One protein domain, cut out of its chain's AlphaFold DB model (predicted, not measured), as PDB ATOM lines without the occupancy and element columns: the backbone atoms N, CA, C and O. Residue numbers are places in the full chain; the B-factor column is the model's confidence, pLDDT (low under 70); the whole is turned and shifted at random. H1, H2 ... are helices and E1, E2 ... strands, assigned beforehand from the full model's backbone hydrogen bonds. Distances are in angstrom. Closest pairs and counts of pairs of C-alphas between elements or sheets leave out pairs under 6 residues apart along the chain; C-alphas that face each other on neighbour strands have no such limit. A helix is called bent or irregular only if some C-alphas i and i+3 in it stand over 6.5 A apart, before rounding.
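Overview. This is residues 10 to 70 and 139 to 171 of the 179 residues of an uncharacterized protein of Flavobacterium sp. (UniProt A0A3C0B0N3). A two-stranded hairpin, E1 and E2, is the middle of an elongated body, between H1 over one face and H3 over the other. H4 packs beside E2 at one end, while E3, H2 and E4 make a small parallel unit at the other. The 94 printed residues run E1 E2 H1 E3 H2 E4 H3 H4, a mixed class of helices and strands. The whole is compact, with a radius of gyration of the C-alphas of 14.1 A and spans of 44 by 25 by 24 A.

Along the chain. E1, residues 10 to 14, begins at C-alpha 10 (37.717, -10.443, 16.552). E2 is residues 18 to 22, H1 residues 26 to 35, 14.5 A long, E3 residues 42 to 46, H2 residues 50 to 58 and E4 residues 65 to 69. H3, residues 140 to 153, is 19.6 A long. H4, residues 162 to 171, 15.0 A, ends at C-alpha 171 (44.758, -6.049, 28.789); it is irregular, C-alphas 163 and 166 being 7.3 A apart.

Arrangement. The hairpin E1 and E2 is antiparallel at 162 degrees, with N 12 and O 20 within hydrogen-bond range at 2.8 A. The closest C-alphas of E1 and H3 are Arg 13 and Val 142, 5.8 A; of E2 and H1, Trp 22 and Met 29, 6.5 A; of E2 and H4, Gly 21 and Ile 169, 5.9 A. H3, with residues 149 to 153 alone, only just touches H4, with 3 pairs of C-alphas within 8 A, the closest Ile 149 and Ile 169 at 7.2 A. H1 and H2 are close but not clearly touching, C-alphas 30 and 58 being 7.8 A apart. E3, H2 and E4 form a strand-helix-strand unit, two parallel neighbour strands with a helix between, its crossover right-handed; N 44 and O 66 are 2.8 A apart. E1 and E3 are apart. Every O i to N i+4 pair is within hydrogen-bond range in H1 and H2, 8 of 10 in H3 and 4 of 6 in H4.

Size, cuts and confidence. The C-alphas of Glu 64 and Gly 157 are the farthest apart, 44.7 A. Residues 71 to 138 are not printed; C-alphas 70 and 139 are 6.3 A apart across the cut. No link printed whole is long. Residues 154 to 159 stand free. Mean pLDDT of the printed part is 87.2, with residues 60 to 63 under 70.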
ATOM      1  N   LYS A  10      39.119 -10.166  16.225       89.94
ATOM      2  CA  LYS A  10      37.717 -10.443  16.552       89.94
ATOM      3  C   LYS A  10      37.441 -10.013  17.980       89.94
ATOM      4  O   LYS A  10      38.280 -10.232  18.847       89.94
ATOM      5  N   ALA A  11      36.275  -9.429  18.219       89.50
ATOM      6  CA  ALA A  11      35.805  -9.105  19.557       89.50
ATOM      7  C   ALA A  11      34.497  -9.836  19.843       89.50
ATOM      8  O   ALA A  11      33.680 -10.050  18.947       89.50
ATOM      9  N   VAL A  12      34.299 -10.183  21.106       88.50
ATOM     10  CA  VAL A  12      33.113 -10.867  21.606       88.50
ATOM     11  C   VAL A  12      32.575 -10.066  22.782       88.50
ATOM     12  O   VAL A  12      33.342  -9.598  23.625       88.50
ATOM     13  N   ARG A  13      31.250  -9.920  22.838       87.62
ATOM     14  CA  ARG A  13      30.546  -9.396  24.007       87.62
ATOM     15  C   ARG A  13      29.552 -10.442  24.502       87.62
ATOM     16  O   ARG A  13      28.622 -10.770  23.769       87.62
ATOM     17  N   LEU A  14      29.733 -10.956  25.719       83.06
ATOM     18  CA  LEU A  14      28.835 -11.951  26.322       83.06
ATOM     19  C   LEU A  14      28.007 -11.336  27.449       83.06
ATOM     20  O   LEU A  14      28.518 -10.547  28.239       83.06
ATOM     21  N   ASN A  15      26.722 -11.704  27.507       74.69
ATOM     22  CA  ASN A  15      25.757 -11.298  28.540       74.69
ATOM     23  C   ASN A  15      25.657  -9.778  28.791       74.69
ATOM     24  O   ASN A  15      25.144  -9.350  29.812       74.69
ATOM     25  N   GLY A  16      26.139  -8.949  27.858       73.12
ATOM     26  CA  GLY A  16      26.196  -7.494  28.016       73.12
ATOM     27  C   GLY A  16      27.365  -6.981  28.865       73.12
ATOM     28  O   GLY A  16      27.642  -5.782  28.807       73.12
ATOM     29  N   GLU A  17      28.094  -7.859  29.547       75.75
ATOM     30  CA  GLU A  17      29.068  -7.504  30.589       75.75
ATOM     31  C   GLU A  17      30.503  -7.864  30.201       75.75
ATOM     32  O   GLU A  17      31.416  -7.074  30.419       75.75
ATOM     33  N   HIS A  18      30.713  -9.022  29.572       85.19
ATOM     34  CA  HIS A  18      32.061  -9.522  29.318       85.19
ATOM     35  C   HIS A  18      32.559  -9.128  27.932       85.19
ATOM     36  O   HIS A  18      31.975  -9.515  26.918       85.19
ATOM     37  N   TYR A  19      33.673  -8.410  27.899       91.75
ATOM     38  CA  TYR A  19      34.470  -8.075  26.730       91.75
ATOM     39  C   TYR A  19      35.579  -9.115  26.556       91.75
ATOM     40  O   TYR A  19      36.327  -9.406  27.493       91.75
ATOM     41  N   GLY A  20      35.717  -9.634  25.340       91.62
ATOM     42  CA  GLY A  20      36.836 -10.472  24.923       91.62
ATOM     43  C   GLY A  20      37.310 -10.089  23.524       91.62
ATOM     44  O   GLY A  20      36.532  -9.562  22.724       91.62
ATOM     45  N   GLY A  21      38.576 -10.348  23.211       92.50
ATOM     46  CA  GLY A  21      39.102 -10.120  21.871       92.50
ATOM     47  C   GLY A  21      40.349 -10.941  21.560       92.50
ATOM     48  O   GLY A  21      41.181 -11.163  22.434       92.50
ATOM     49  N   TRP A  22      40.468 -11.361  20.299       93.62
ATOM     50  CA  TRP A  22      41.514 -12.261  19.815       93.62
ATOM     51  C   TRP A  22      41.968 -11.880  18.406       93.62
ATOM     52  O   TRP A  22      41.164 -11.670  17.493       93.62
ATOM     53  N   TYR A  23      43.277 -11.832  18.212       91.94
ATOM     54  CA  TYR A  23      43.953 -11.716  16.930       91.94
ATOM     55  C   TYR A  23      44.474 -13.097  16.518       91.94
ATOM     56  O   TYR A  23      45.304 -13.683  17.209       91.94
ATOM     57  N   GLN A  24      43.952 -13.617  15.402       89.62
ATOM     58  CA  GLN A  24      44.300 -14.925  14.819       89.62
ATOM     59  C   GLN A  24      44.173 -16.154  15.749       89.62
ATOM     60  O   GLN A  24      44.670 -17.222  15.415       89.62
ATOM     61  N   GLN A  25      43.449 -16.052  16.868       90.00
ATOM     62  CA  GLN A  25      43.237 -17.145  17.829       90.00
ATOM     63  C   GLN A  25      41.745 -17.506  17.932       90.00
ATOM     64  O   GLN A  25      41.082 -17.211  18.924       90.00
ATOM     65  N   ASN A  26      41.181 -18.098  16.874       88.25
ATOM     66  CA  ASN A  26      39.755 -18.454  16.868       88.25
ATOM     67  C   ASN A  26      39.432 -19.574  17.863       88.25
ATOM     68  O   ASN A  26      38.378 -19.514  18.483       88.25
ATOM     69  N   ASP A  27      40.311 -20.563  18.018       89.06
ATOM     70  CA  ASP A  27      40.048 -21.712  18.890       89.06
ATOM     71  C   ASP A  27      39.991 -21.282  20.360       89.06
ATOM     72  O   ASP A  27      39.003 -21.550  21.035       89.06
ATOM     73  N   GLU A  28      40.955 -20.471  20.811       90.56
ATOM     74  CA  GLU A  28      40.957 -19.891  22.164       90.56
ATOM     75  C   GLU A  28      39.720 -19.018  22.426       90.56
ATOM     76  O   GLU A  28      39.123 -19.080  23.500       90.56
ATOM     77  N   MET A  29      39.293 -18.227  21.434       90.88
ATOM     78  CA  MET A  29      38.049 -17.456  21.518       90.88
ATOM     79  C   MET A  29      36.830 -18.369  21.695       90.88
ATOM     80  O   MET A  29      35.949 -18.080  22.504       90.88
ATOM     81  N   LEU A  30      36.746 -19.447  20.913       88.62
ATOM     82  CA  LEU A  30      35.625 -20.384  20.958       88.62
ATOM     83  C   LEU A  30      35.584 -21.138  22.289       88.62
ATOM     84  O   LEU A  30      34.498 -21.300  22.847       88.62
ATOM     85  N   ASP A  31      36.733 -21.569  22.801       89.38
ATOM     86  CA  ASP A  31      36.837 -22.248  24.092       89.38
ATOM     87  C   ASP A  31      36.421 -21.317  25.231       89.38
ATOM     88  O   ASP A  31      35.542 -21.672  26.017       89.38
ATOM     89  N   TRP A  32      36.901 -20.071  25.227       90.00
ATOM     90  CA  TRP A  32      36.482 -19.060  26.197       90.00
ATOM     91  C   TRP A  32      34.967 -18.804  26.169       90.00
ATOM     92  O   TRP A  32      34.329 -18.720  27.218       90.00
ATOM     93  N   ILE A  33      34.338 -18.734  24.987       87.56
ATOM     94  CA  ILE A  33      32.871 -18.588  24.887       87.56
ATOM     95  C   ILE A  33      32.154 -19.787  25.522       87.56
ATOM     96  O   ILE A  33      31.139 -19.606  26.199       87.56
ATOM     97  N   LYS A  34      32.657 -21.008  25.302       84.75
ATOM     98  CA  LYS A  34      32.052 -22.252  25.807       84.75
ATOM     99  C   LYS A  34      32.169 -22.403  27.324       84.75
ATOM    100  O   LYS A  34      31.325 -23.072  27.915       84.75
ATOM    101  N   GLU A  35      33.164 -21.778  27.950       87.06
ATOM    102  CA  GLU A  35      33.327 -21.758  29.410       87.06
ATOM    103  C   GLU A  35      32.247 -20.928  30.124       87.06
ATOM    104  O   GLU A  35      31.979 -21.135  31.308       87.06
ATOM    105  N   HIS A  36      31.581 -20.009  29.417       83.62
ATOM    106  CA  HIS A  36      30.566 -19.143  30.007       83.62
ATOM    107  C   HIS A  36      29.175 -19.785  29.990       83.62
ATOM    108  O   HIS A  36      28.776 -20.502  29.070       83.62
ATOM    109  N   LYS A  37      28.362 -19.461  31.003       81.81
ATOM    110  CA  LYS A  37      26.943 -19.830  31.007       81.81
ATOM    111  C   LYS A  37      26.193 -18.983  29.975       81.81
ATOM    112  O   LYS A  37      25.995 -17.785  30.167       81.81
ATOM    113  N   LEU A  38      25.749 -19.633  28.902       80.94
ATOM    114  CA  LEU A  38      24.955 -19.017  27.837       80.94
ATOM    115  C   LEU A  38      23.452 -19.271  28.023       80.94
ATOM    116  O   LEU A  38      23.048 -20.288  28.602       80.94
ATOM    117  N   ALA A  39      22.635 -18.361  27.486       80.50
ATOM    118  CA  ALA A  39      21.182 -18.503  27.399       80.50
ATOM    119  C   ALA A  39      20.765 -19.732  26.564       80.50
ATOM    120  O   ALA A  39      21.551 -20.268  25.785       80.50
ATOM    121  N   SER A  40      19.520 -20.182  26.720       81.94
ATOM    122  CA  SER A  40      18.939 -21.258  25.910       81.94
ATOM    123  C   SER A  40      17.527 -20.852  25.463       81.94
ATOM    124  O   SER A  40      16.668 -20.710  26.333       81.94
ATOM    125  N   PRO A  41      17.272 -20.659  24.154       86.25
ATOM    126  CA  PRO A  41      18.243 -20.746  23.063       86.25
ATOM    127  C   PRO A  41      19.287 -19.616  23.099       86.25
ATOM    128  O   PRO A  41      19.028 -18.520  23.602       86.25
ATOM    129  N   VAL A  42      20.468 -19.866  22.530       86.38
ATOM    130  CA  VAL A  42      21.484 -18.817  22.326       86.38
ATOM    131  C   VAL A  42      21.057 -17.949  21.145       86.38
ATOM    132  O   VAL A  42      20.805 -18.472  20.059       86.38
ATOM    133  N   THR A  43      21.004 -16.629  21.334       88.75
ATOM    134  CA  THR A  43      20.794 -15.682  20.228       88.75
ATOM    135  C   THR A  43      22.139 -15.293  19.622       88.75
ATOM    136  O   THR A  43      22.960 -14.653  20.276       88.75
ATOM    137  N   CYS A  44      22.356 -15.674  18.367       89.75
ATOM    138  CA  CYS A  44      23.540 -15.357  17.581       89.75
ATOM    139  C   CYS A  44      23.182 -14.304  16.531       89.75
ATOM    140  O   CYS A  44      22.396 -14.571  15.623       89.75
ATOM    141  N   LEU A  45      23.752 -13.109  16.653       90.94
ATOM    142  CA  LEU A  45      23.428 -11.979  15.790       90.94
ATOM    143  C   LEU A  45      24.599 -11.648  14.866       90.94
ATOM    144  O   LEU A  45      25.718 -11.476  15.344       90.94
ATOM    145  N   GLY A  46      24.345 -11.550  13.561       91.50
ATOM    146  CA  GLY A  46      25.381 -11.269  12.561       91.50
ATOM    147  C   GLY A  46      24.964 -10.231  11.523       91.50
ATOM    148  O   GLY A  46      23.784 -10.058  11.243       91.50
ATOM    149  N   ASP A  47      25.951  -9.561  10.936       90.88
ATOM    150  CA  ASP A  47      25.814  -8.472   9.953       90.88
ATOM    151  C   ASP A  47      25.508  -8.946   8.515       90.88
ATOM    152  O   ASP A  47      25.259  -8.147   7.612       90.88
ATOM    153  N   GLY A  48      25.513 -10.262   8.292       90.12
ATOM    154  CA  GLY A  48      25.332 -10.883   6.980       90.12
ATOM    155  C   GLY A  48      26.632 -11.387   6.353       90.12
ATOM    156  O   GLY A  48      26.571 -12.106   5.355       90.12
ATOM    157  N   HIS A  49      27.793 -11.103   6.943       90.31
ATOM    158  CA  HIS A  49      29.072 -11.600   6.451       90.31
ATOM    159  C   HIS A  49      29.283 -13.084   6.803       90.31
ATOM    160  O   HIS A  49      29.141 -13.497   7.955       90.31
ATOM    161  N   ASP A  50      29.703 -13.897   5.825       89.69
ATOM    162  CA  ASP A  50      29.850 -15.357   5.988       89.69
ATOM    163  C   ASP A  50      30.835 -15.747   7.092       89.69
ATOM    164  O   ASP A  50      30.630 -16.724   7.809       89.69
ATOM    165  N   GLY A  51      31.868 -14.930   7.304       86.88
ATOM    166  CA  GLY A  51      32.818 -15.118   8.402       86.88
ATOM    167  C   GLY A  51      32.173 -15.140   9.796       86.88
ATOM    168  O   GLY A  51      32.671 -15.852  10.664       86.88
ATOM    169  N   VAL A  52      31.072 -14.413  10.014       87.38
ATOM    170  CA  VAL A  52      30.345 -14.410  11.295       87.38
ATOM    171  C   VAL A  52      29.535 -15.698  11.448       87.38
ATOM    172  O   VAL A  52      29.638 -16.375  12.471       87.38
ATOM    173  N   TRP A  53      28.808 -16.098  10.401       90.44
ATOM    174  CA  TRP A  53      28.017 -17.335  10.390       90.44
ATOM    175  C   TRP A  53      28.892 -18.582  10.569       90.44
ATOM    176  O   TRP A  53      28.536 -19.487  11.323       90.44
ATOM    177  N   ASN A  54      30.080 -18.588   9.960       89.25
ATOM    178  CA  ASN A  54      31.069 -19.652  10.129       89.25
ATOM    179  C   ASN A  54      31.560 -19.762  11.578       89.25
ATOM    180  O   ASN A  54      31.794 -20.857  12.071       89.25
ATOM    181  N   ILE A  55      31.699 -18.648  12.300       86.06
ATOM    182  CA  ILE A  55      32.057 -18.704  13.723       86.06
ATOM    183  C   ILE A  55      30.905 -19.272  14.545       86.06
ATOM    184  O   ILE A  55      31.136 -20.099  15.426       86.06
ATOM    185  N   PHE A  56      29.662 -18.904  14.233       87.31
ATOM    186  CA  PHE A  56      28.515 -19.474  14.928       87.31
ATOM    187  C   PHE A  56      28.381 -20.977  14.704       87.31
ATOM    188  O   PHE A  56      28.003 -21.676  15.644       87.31
ATOM    189  N   SER A  57      28.666 -21.492  13.503       85.12
ATOM    190  CA  SER A  57      28.628 -22.938  13.241       85.12
ATOM    191  C   SER A  57      29.720 -23.694  14.005       85.12
ATOM    192  O   SER A  57      29.444 -24.762  14.550       85.12
ATOM    193  N   LEU A  58      30.915 -23.109  14.148       84.81
ATOM    194  CA  LEU A  58      32.030 -23.688  14.912       84.81
ATOM    195  C   LEU A  58      31.798 -23.735  16.429       84.81
ATOM    196  O   LEU A  58      32.435 -24.530  17.123       84.81
ATOM    197  N   LEU A  59      30.874 -22.932  16.966       78.69
ATOM    198  CA  LEU A  59      30.531 -22.992  18.391       78.69
ATOM    199  C   LEU A  59      29.924 -24.346  18.791       78.69
ATOM    200  O   LEU A  59      30.007 -24.711  19.963       78.69
ATOM    201  N   GLY A  60      29.373 -25.112  17.836       66.06
ATOM    202  CA  GLY A  60      28.978 -26.507  18.053       66.06
ATOM    203  C   GLY A  60      28.003 -26.690  19.217       66.06
ATOM    204  O   GLY A  60      28.101 -27.668  19.963       66.06
ATOM    205  N   PHE A  61      27.104 -25.724  19.435       67.00
ATOM    206  CA  PHE A  61      26.182 -25.767  20.563       67.00
ATOM    207  C   PHE A  61      25.317 -27.032  20.492       67.00
ATOM    208  O   PHE A  61      24.574 -27.235  19.540       67.00
ATOM    209  N   LYS A  62      25.351 -27.853  21.551       55.41
ATOM    210  CA  LYS A  62      24.377 -28.944  21.765       55.41
ATOM    211  C   LYS A  62      22.960 -28.427  22.079       55.41
ATOM    212  O   LYS A  62      22.046 -29.222  22.251       55.41
ATOM    213  N   ARG A  63      22.805 -27.109  22.243       65.69
ATOM    214  CA  ARG A  63      21.570 -26.407  22.619       65.69
ATOM    215  C   ARG A  63      20.963 -25.720  21.404       65.69
ATOM    216  O   ARG A  63      21.674 -25.422  20.448       65.69
ATOM    217  N   GLU A  64      19.672 -25.409  21.484       78.00
ATOM    218  CA  GLU A  64      19.003 -24.613  20.458       78.00
ATOM    219  C   GLU A  64      19.701 -23.262  20.269       78.00
ATOM    220  O   GLU A  64      20.033 -22.549  21.224       78.00
ATOM    221  N   ARG A  65      19.929 -22.911  19.006       86.38
ATOM    222  CA  ARG A  65      20.540 -21.656  18.585       86.38
ATOM    223  C   ARG A  65      19.578 -20.949  17.656       86.38
ATOM    224  O   ARG A  65      19.028 -21.559  16.743       86.38
ATOM    225  N   ARG A  66      19.450 -19.644  17.852       89.88
ATOM    226  CA  ARG A  66      18.724 -18.763  16.952       89.88
ATOM    227  C   ARG A  66      19.692 -17.808  16.283       89.88
ATOM    228  O   ARG A  66      20.317 -16.999  16.961       89.88
ATOM    229  N   GLU A  67      19.804 -17.900  14.965       92.81
ATOM    230  CA  GLU A  67      20.566 -16.940  14.169       92.81
ATOM    231  C   GLU A  67      19.649 -15.806  13.711       92.81
ATOM    232  O   GLU A  67      18.576 -16.054  13.168       92.81
ATOM    233  N   ILE A  68      20.065 -14.563  13.940       95.31
ATOM    234  CA  ILE A  68      19.316 -13.366  13.557       95.31
ATOM    235  C   ILE A  68      20.226 -12.481  12.711       95.31
ATOM    236  O   ILE A  68      21.333 -12.134  13.131       95.31
ATOM    237  N   LEU A  69      19.756 -12.100  11.525       96.94
ATOM    238  CA  LEU A  69      20.411 -11.076  10.720       96.94
ATOM    239  C   LEU A  69      20.163  -9.708  11.361       96.94
ATOM    240  O   LEU A  69      19.017  -9.363  11.645       96.94
ATOM    241  N   ASP A  70      21.224  -8.935  11.561       96.88
ATOM    242  CA  ASP A  70      21.165  -7.587  12.111       96.88
ATOM    243  C   ASP A  70      20.198  -6.701  11.315       96.88
ATOM    244  O   ASP A  70      20.359  -6.482  10.108       96.88
ATOM    245  N   SER A 139      23.360  -5.386  16.409       89.69
ATOM    246  CA  SER A 139      24.719  -5.614  16.898       89.69
ATOM    247  C   SER A 139      25.303  -4.416  17.641       89.69
ATOM    248  O   SER A 139      26.435  -4.496  18.102       89.69
ATOM    249  N   GLY A 140      24.550  -3.328  17.842       86.88
ATOM    250  CA  GLY A 140      25.063  -2.080  18.424       86.88
ATOM    251  C   GLY A 140      25.804  -2.246  19.761       86.88
ATOM    252  O   GLY A 140      26.775  -1.538  20.028       86.88
ATOM    253  N   ALA A 141      25.418  -3.222  20.591       85.38
ATOM    254  CA  ALA A 141      26.156  -3.563  21.808       85.38
ATOM    255  C   ALA A 141      27.560  -4.132  21.515       85.38
ATOM    256  O   ALA A 141      28.519  -3.782  22.207       85.38
ATOM    257  N   VAL A 142      27.684  -4.985  20.498       86.12
ATOM    258  CA  VAL A 142      28.952  -5.551  20.013       86.12
ATOM    259  C   VAL A 142      29.769  -4.480  19.294       86.12
ATOM    260  O   VAL A 142      30.945  -4.323  19.601       86.12
ATOM    261  N   GLU A 143      29.164  -3.675  18.418       87.75
ATOM    262  CA  GLU A 143      29.858  -2.562  17.759       87.75
ATOM    263  C   GLU A 143      30.419  -1.555  18.767       87.75
ATOM    264  O   GLU A 143      31.547  -1.081  18.628       87.75
ATOM    265  N   SER A 144      29.645  -1.230  19.806       88.38
ATOM    266  CA  SER A 144      30.102  -0.378  20.904       88.38
ATOM    267  C   SER A 144      31.292  -1.007  21.625       88.38
ATOM    268  O   SER A 144      32.276  -0.318  21.890       88.38
ATOM    269  N   ALA A 145      31.264  -2.319  21.872       88.25
ATOM    270  CA  ALA A 145      32.397  -3.018  22.468       88.25
ATOM    271  C   ALA A 145      33.644  -2.985  21.580       88.25
ATOM    272  O   ALA A 145      34.721  -2.621  22.056       88.25
ATOM    273  N   VAL A 146      33.501  -3.253  20.281       89.44
ATOM    274  CA  VAL A 146      34.589  -3.124  19.300       89.44
ATOM    275  C   VAL A 146      35.166  -1.707  19.319       89.44
ATOM    276  O   VAL A 146      36.387  -1.545  19.334       89.44
ATOM    277  N   LYS A 147      34.320  -0.671  19.371       90.50
ATOM    278  CA  LYS A 147      34.755   0.735  19.457       90.50
ATOM    279  C   LYS A 147      35.523   1.007  20.753       90.50
ATOM    280  O   LYS A 147      36.590   1.614  20.706       90.50
ATOM    281  N   GLN A 148      35.037   0.525  21.895       91.06
ATOM    282  CA  GLN A 148      35.682   0.718  23.199       91.06
ATOM    283  C   GLN A 148      37.029  -0.006  23.325       91.06
ATOM    284  O   GLN A 148      37.959   0.536  23.939       91.06
ATOM    285  N   ILE A 149      37.155  -1.200  22.743       90.81
ATOM    286  CA  ILE A 149      38.425  -1.929  22.654       90.81
ATOM    287  C   ILE A 149      39.374  -1.167  21.713       90.81
ATOM    288  O   ILE A 149      40.486  -0.798  22.101       90.81
ATOM    289  N   SER A 150      38.903  -0.826  20.510       90.19
ATOM    290  CA  SER A 150      39.702  -0.152  19.476       90.19
ATOM    291  C   SER A 150      40.173   1.247  19.869       90.19
ATOM    292  O   SER A 150      41.241   1.662  19.428       90.19
ATOM    293  N   ALA A 151      39.441   1.960  20.733       88.88
ATOM    294  CA  ALA A 151      39.787   3.312  21.184       88.88
ATOM    295  C   ALA A 151      41.191   3.421  21.808       88.88
ATOM    296  O   ALA A 151      41.768   4.507  21.847       88.88
ATOM    297  N   ARG A 152      41.752   2.311  22.304       87.31
ATOM    298  CA  ARG A 152      43.128   2.258  22.823       87.31
ATOM    299  C   ARG A 152      44.101   1.519  21.914       87.31
ATOM    300  O   ARG A 152      45.287   1.831  21.944       87.31
ATOM    301  N   LEU A 153      43.618   0.590  21.094       88.44
ATOM    302  CA  LEU A 153      44.468  -0.174  20.179       88.44
ATOM    303  C   LEU A 153      44.851   0.611  18.918       88.44
ATOM    304  O   LEU A 153      45.940   0.395  18.393       88.44
ATOM    305  N   ASN A 154      43.995   1.536  18.473       87.88
ATOM    306  CA  ASN A 154      44.125   2.256  17.202       87.88
ATOM    307  C   ASN A 154      44.451   3.749  17.394       87.88
ATOM    308  O   ASN A 154      43.972   4.596  16.641       87.88
ATOM    309  N   LEU A 155      45.236   4.095  18.419       87.75
ATOM    310  CA  LEU A 155      45.690   5.475  18.610       87.75
ATOM    311  C   LEU A 155      46.637   5.909  17.474       87.75
ATOM    312  O   LEU A 155      47.357   5.072  16.923       87.75
ATOM    313  N   PRO A 156      46.701   7.212  17.140       84.75
ATOM    314  CA  PRO A 156      47.673   7.717  16.176       84.75
ATOM    315  C   PRO A 156      49.102   7.291  16.539       84.75
ATOM    316  O   PRO A 156      49.568   7.517  17.651       84.75
ATOM    317  N   GLY A 157      49.788   6.642  15.596       85.19
ATOM    318  CA  GLY A 157      51.151   6.135  15.790       85.19
ATOM    319  C   GLY A 157      51.258   4.795  16.530       85.19
ATOM    320  O   GLY A 157      52.356   4.239  16.580       85.19
ATOM    321  N   ALA A 158      50.157   4.236  17.045       86.44
ATOM    322  CA  ALA A 158      50.165   2.922  17.678       86.44
ATOM    323  C   ALA A 158      50.508   1.831  16.656       86.44
ATOM    324  O   ALA A 158      49.917   1.741  15.577       86.44
ATOM    325  N   ARG A 159      51.488   0.995  17.003       88.31
ATOM    326  CA  ARG A 159      51.874  -0.197  16.249       88.31
ATOM    327  C   ARG A 159      52.223  -1.290  17.236       88.31
ATOM    328  O   ARG A 159      52.981  -1.061  18.177       88.31
ATOM    329  N   TRP A 160      51.706  -2.480  16.988       89.12
ATOM    330  CA  TRP A 160      51.914  -3.632  17.851       89.12
ATOM    331  C   TRP A 160      52.767  -4.652  17.112       89.12
ATOM    332  O   TRP A 160      52.560  -4.899  15.925       89.12
ATOM    333  N   LYS A 161      53.736  -5.250  17.809       90.75
ATOM    334  CA  LYS A 161      54.323  -6.501  17.324       90.75
ATOM    335  C   LYS A 161      53.252  -7.583  17.399       90.75
ATOM    336  O   LYS A 161      52.492  -7.606  18.365       90.75
ATOM    337  N   GLU A 162      53.242  -8.481  16.426       90.00
ATOM    338  CA  GLU A 162      52.302  -9.603  16.353       90.00
ATOM    339  C   GLU A 162      52.248 -10.405  17.665       90.00
ATOM    340  O   GLU A 162      51.181 -10.562  18.250       90.00
ATOM    341  N   GLU A 163      53.414 -10.745  18.222       90.75
ATOM    342  CA  GLU A 163      53.579 -11.441  19.512       90.75
ATOM    343  C   GLU A 163      52.969 -10.717  20.735       90.75
ATOM    344  O   GLU A 163      52.784 -11.317  21.796       90.75
ATOM    345  N   ASN A 164      52.673  -9.418  20.616       91.50
ATOM    346  CA  ASN A 164      52.120  -8.593  21.691       91.50
ATOM    347  C   ASN A 164      50.686  -8.125  21.416       91.50
ATOM    348  O   ASN A 164      50.056  -7.591  22.326       91.50
ATOM    349  N   ALA A 165      50.149  -8.333  20.209       91.25
ATOM    350  CA  ALA A 165      48.811  -7.873  19.842       91.25
ATOM    351  C   ALA A 165      47.743  -8.447  20.788       91.25
ATOM    352  O   ALA A 165      46.992  -7.686  21.398       91.25
ATOM    353  N   ASN A 166      47.754  -9.766  21.005       92.25
ATOM    354  CA  ASN A 166      46.811 -10.430  21.911       92.25
ATOM    355  C   ASN A 166      46.958  -9.978  23.365       92.25
ATOM    356  O   ASN A 166      45.953  -9.769  24.036       92.25
ATOM    357  N   LYS A 167      48.183  -9.714  23.840       92.94
ATOM    358  CA  LYS A 167      48.407  -9.188  25.198       92.94
ATOM    359  C   LYS A 167      47.756  -7.820  25.385       92.94
ATOM    360  O   LYS A 167      47.139  -7.568  26.416       92.94
ATOM    361  N   MET A 168      47.861  -6.948  24.385       93.00
ATOM    362  CA  MET A 168      47.267  -5.611  24.443       93.00
ATOM    363  C   MET A 168      45.745  -5.644  24.333       93.00
ATOM    364  O   MET A 168      45.067  -4.908  25.052       93.00
ATOM    365  N   ILE A 169      45.206  -6.511  23.470       93.31
ATOM    366  CA  ILE A 169      43.761  -6.739  23.365       93.31
ATOM    367  C   ILE A 169      43.220  -7.270  24.697       93.31
ATOM    368  O   ILE A 169      42.276  -6.693  25.239       93.31
ATOM    369  N   ALA A 170      43.851  -8.304  25.261       92.06
ATOM    370  CA  ALA A 170      43.467  -8.899  26.538       92.06
ATOM    371  C   ALA A 170      43.532  -7.876  27.678       92.06
ATOM    372  O   ALA A 170      42.553  -7.713  28.398       92.06
ATOM    373  N   PHE A 171      44.623  -7.110  27.785       92.50
ATOM    374  CA  PHE A 171      44.758  -6.049  28.789       92.50
ATOM    375  C   PHE A 171      43.611  -5.034  28.706       92.50
ATOM    376  O   PHE A 171      43.026  -4.654  29.723       92.50
TER     377      PHE A 171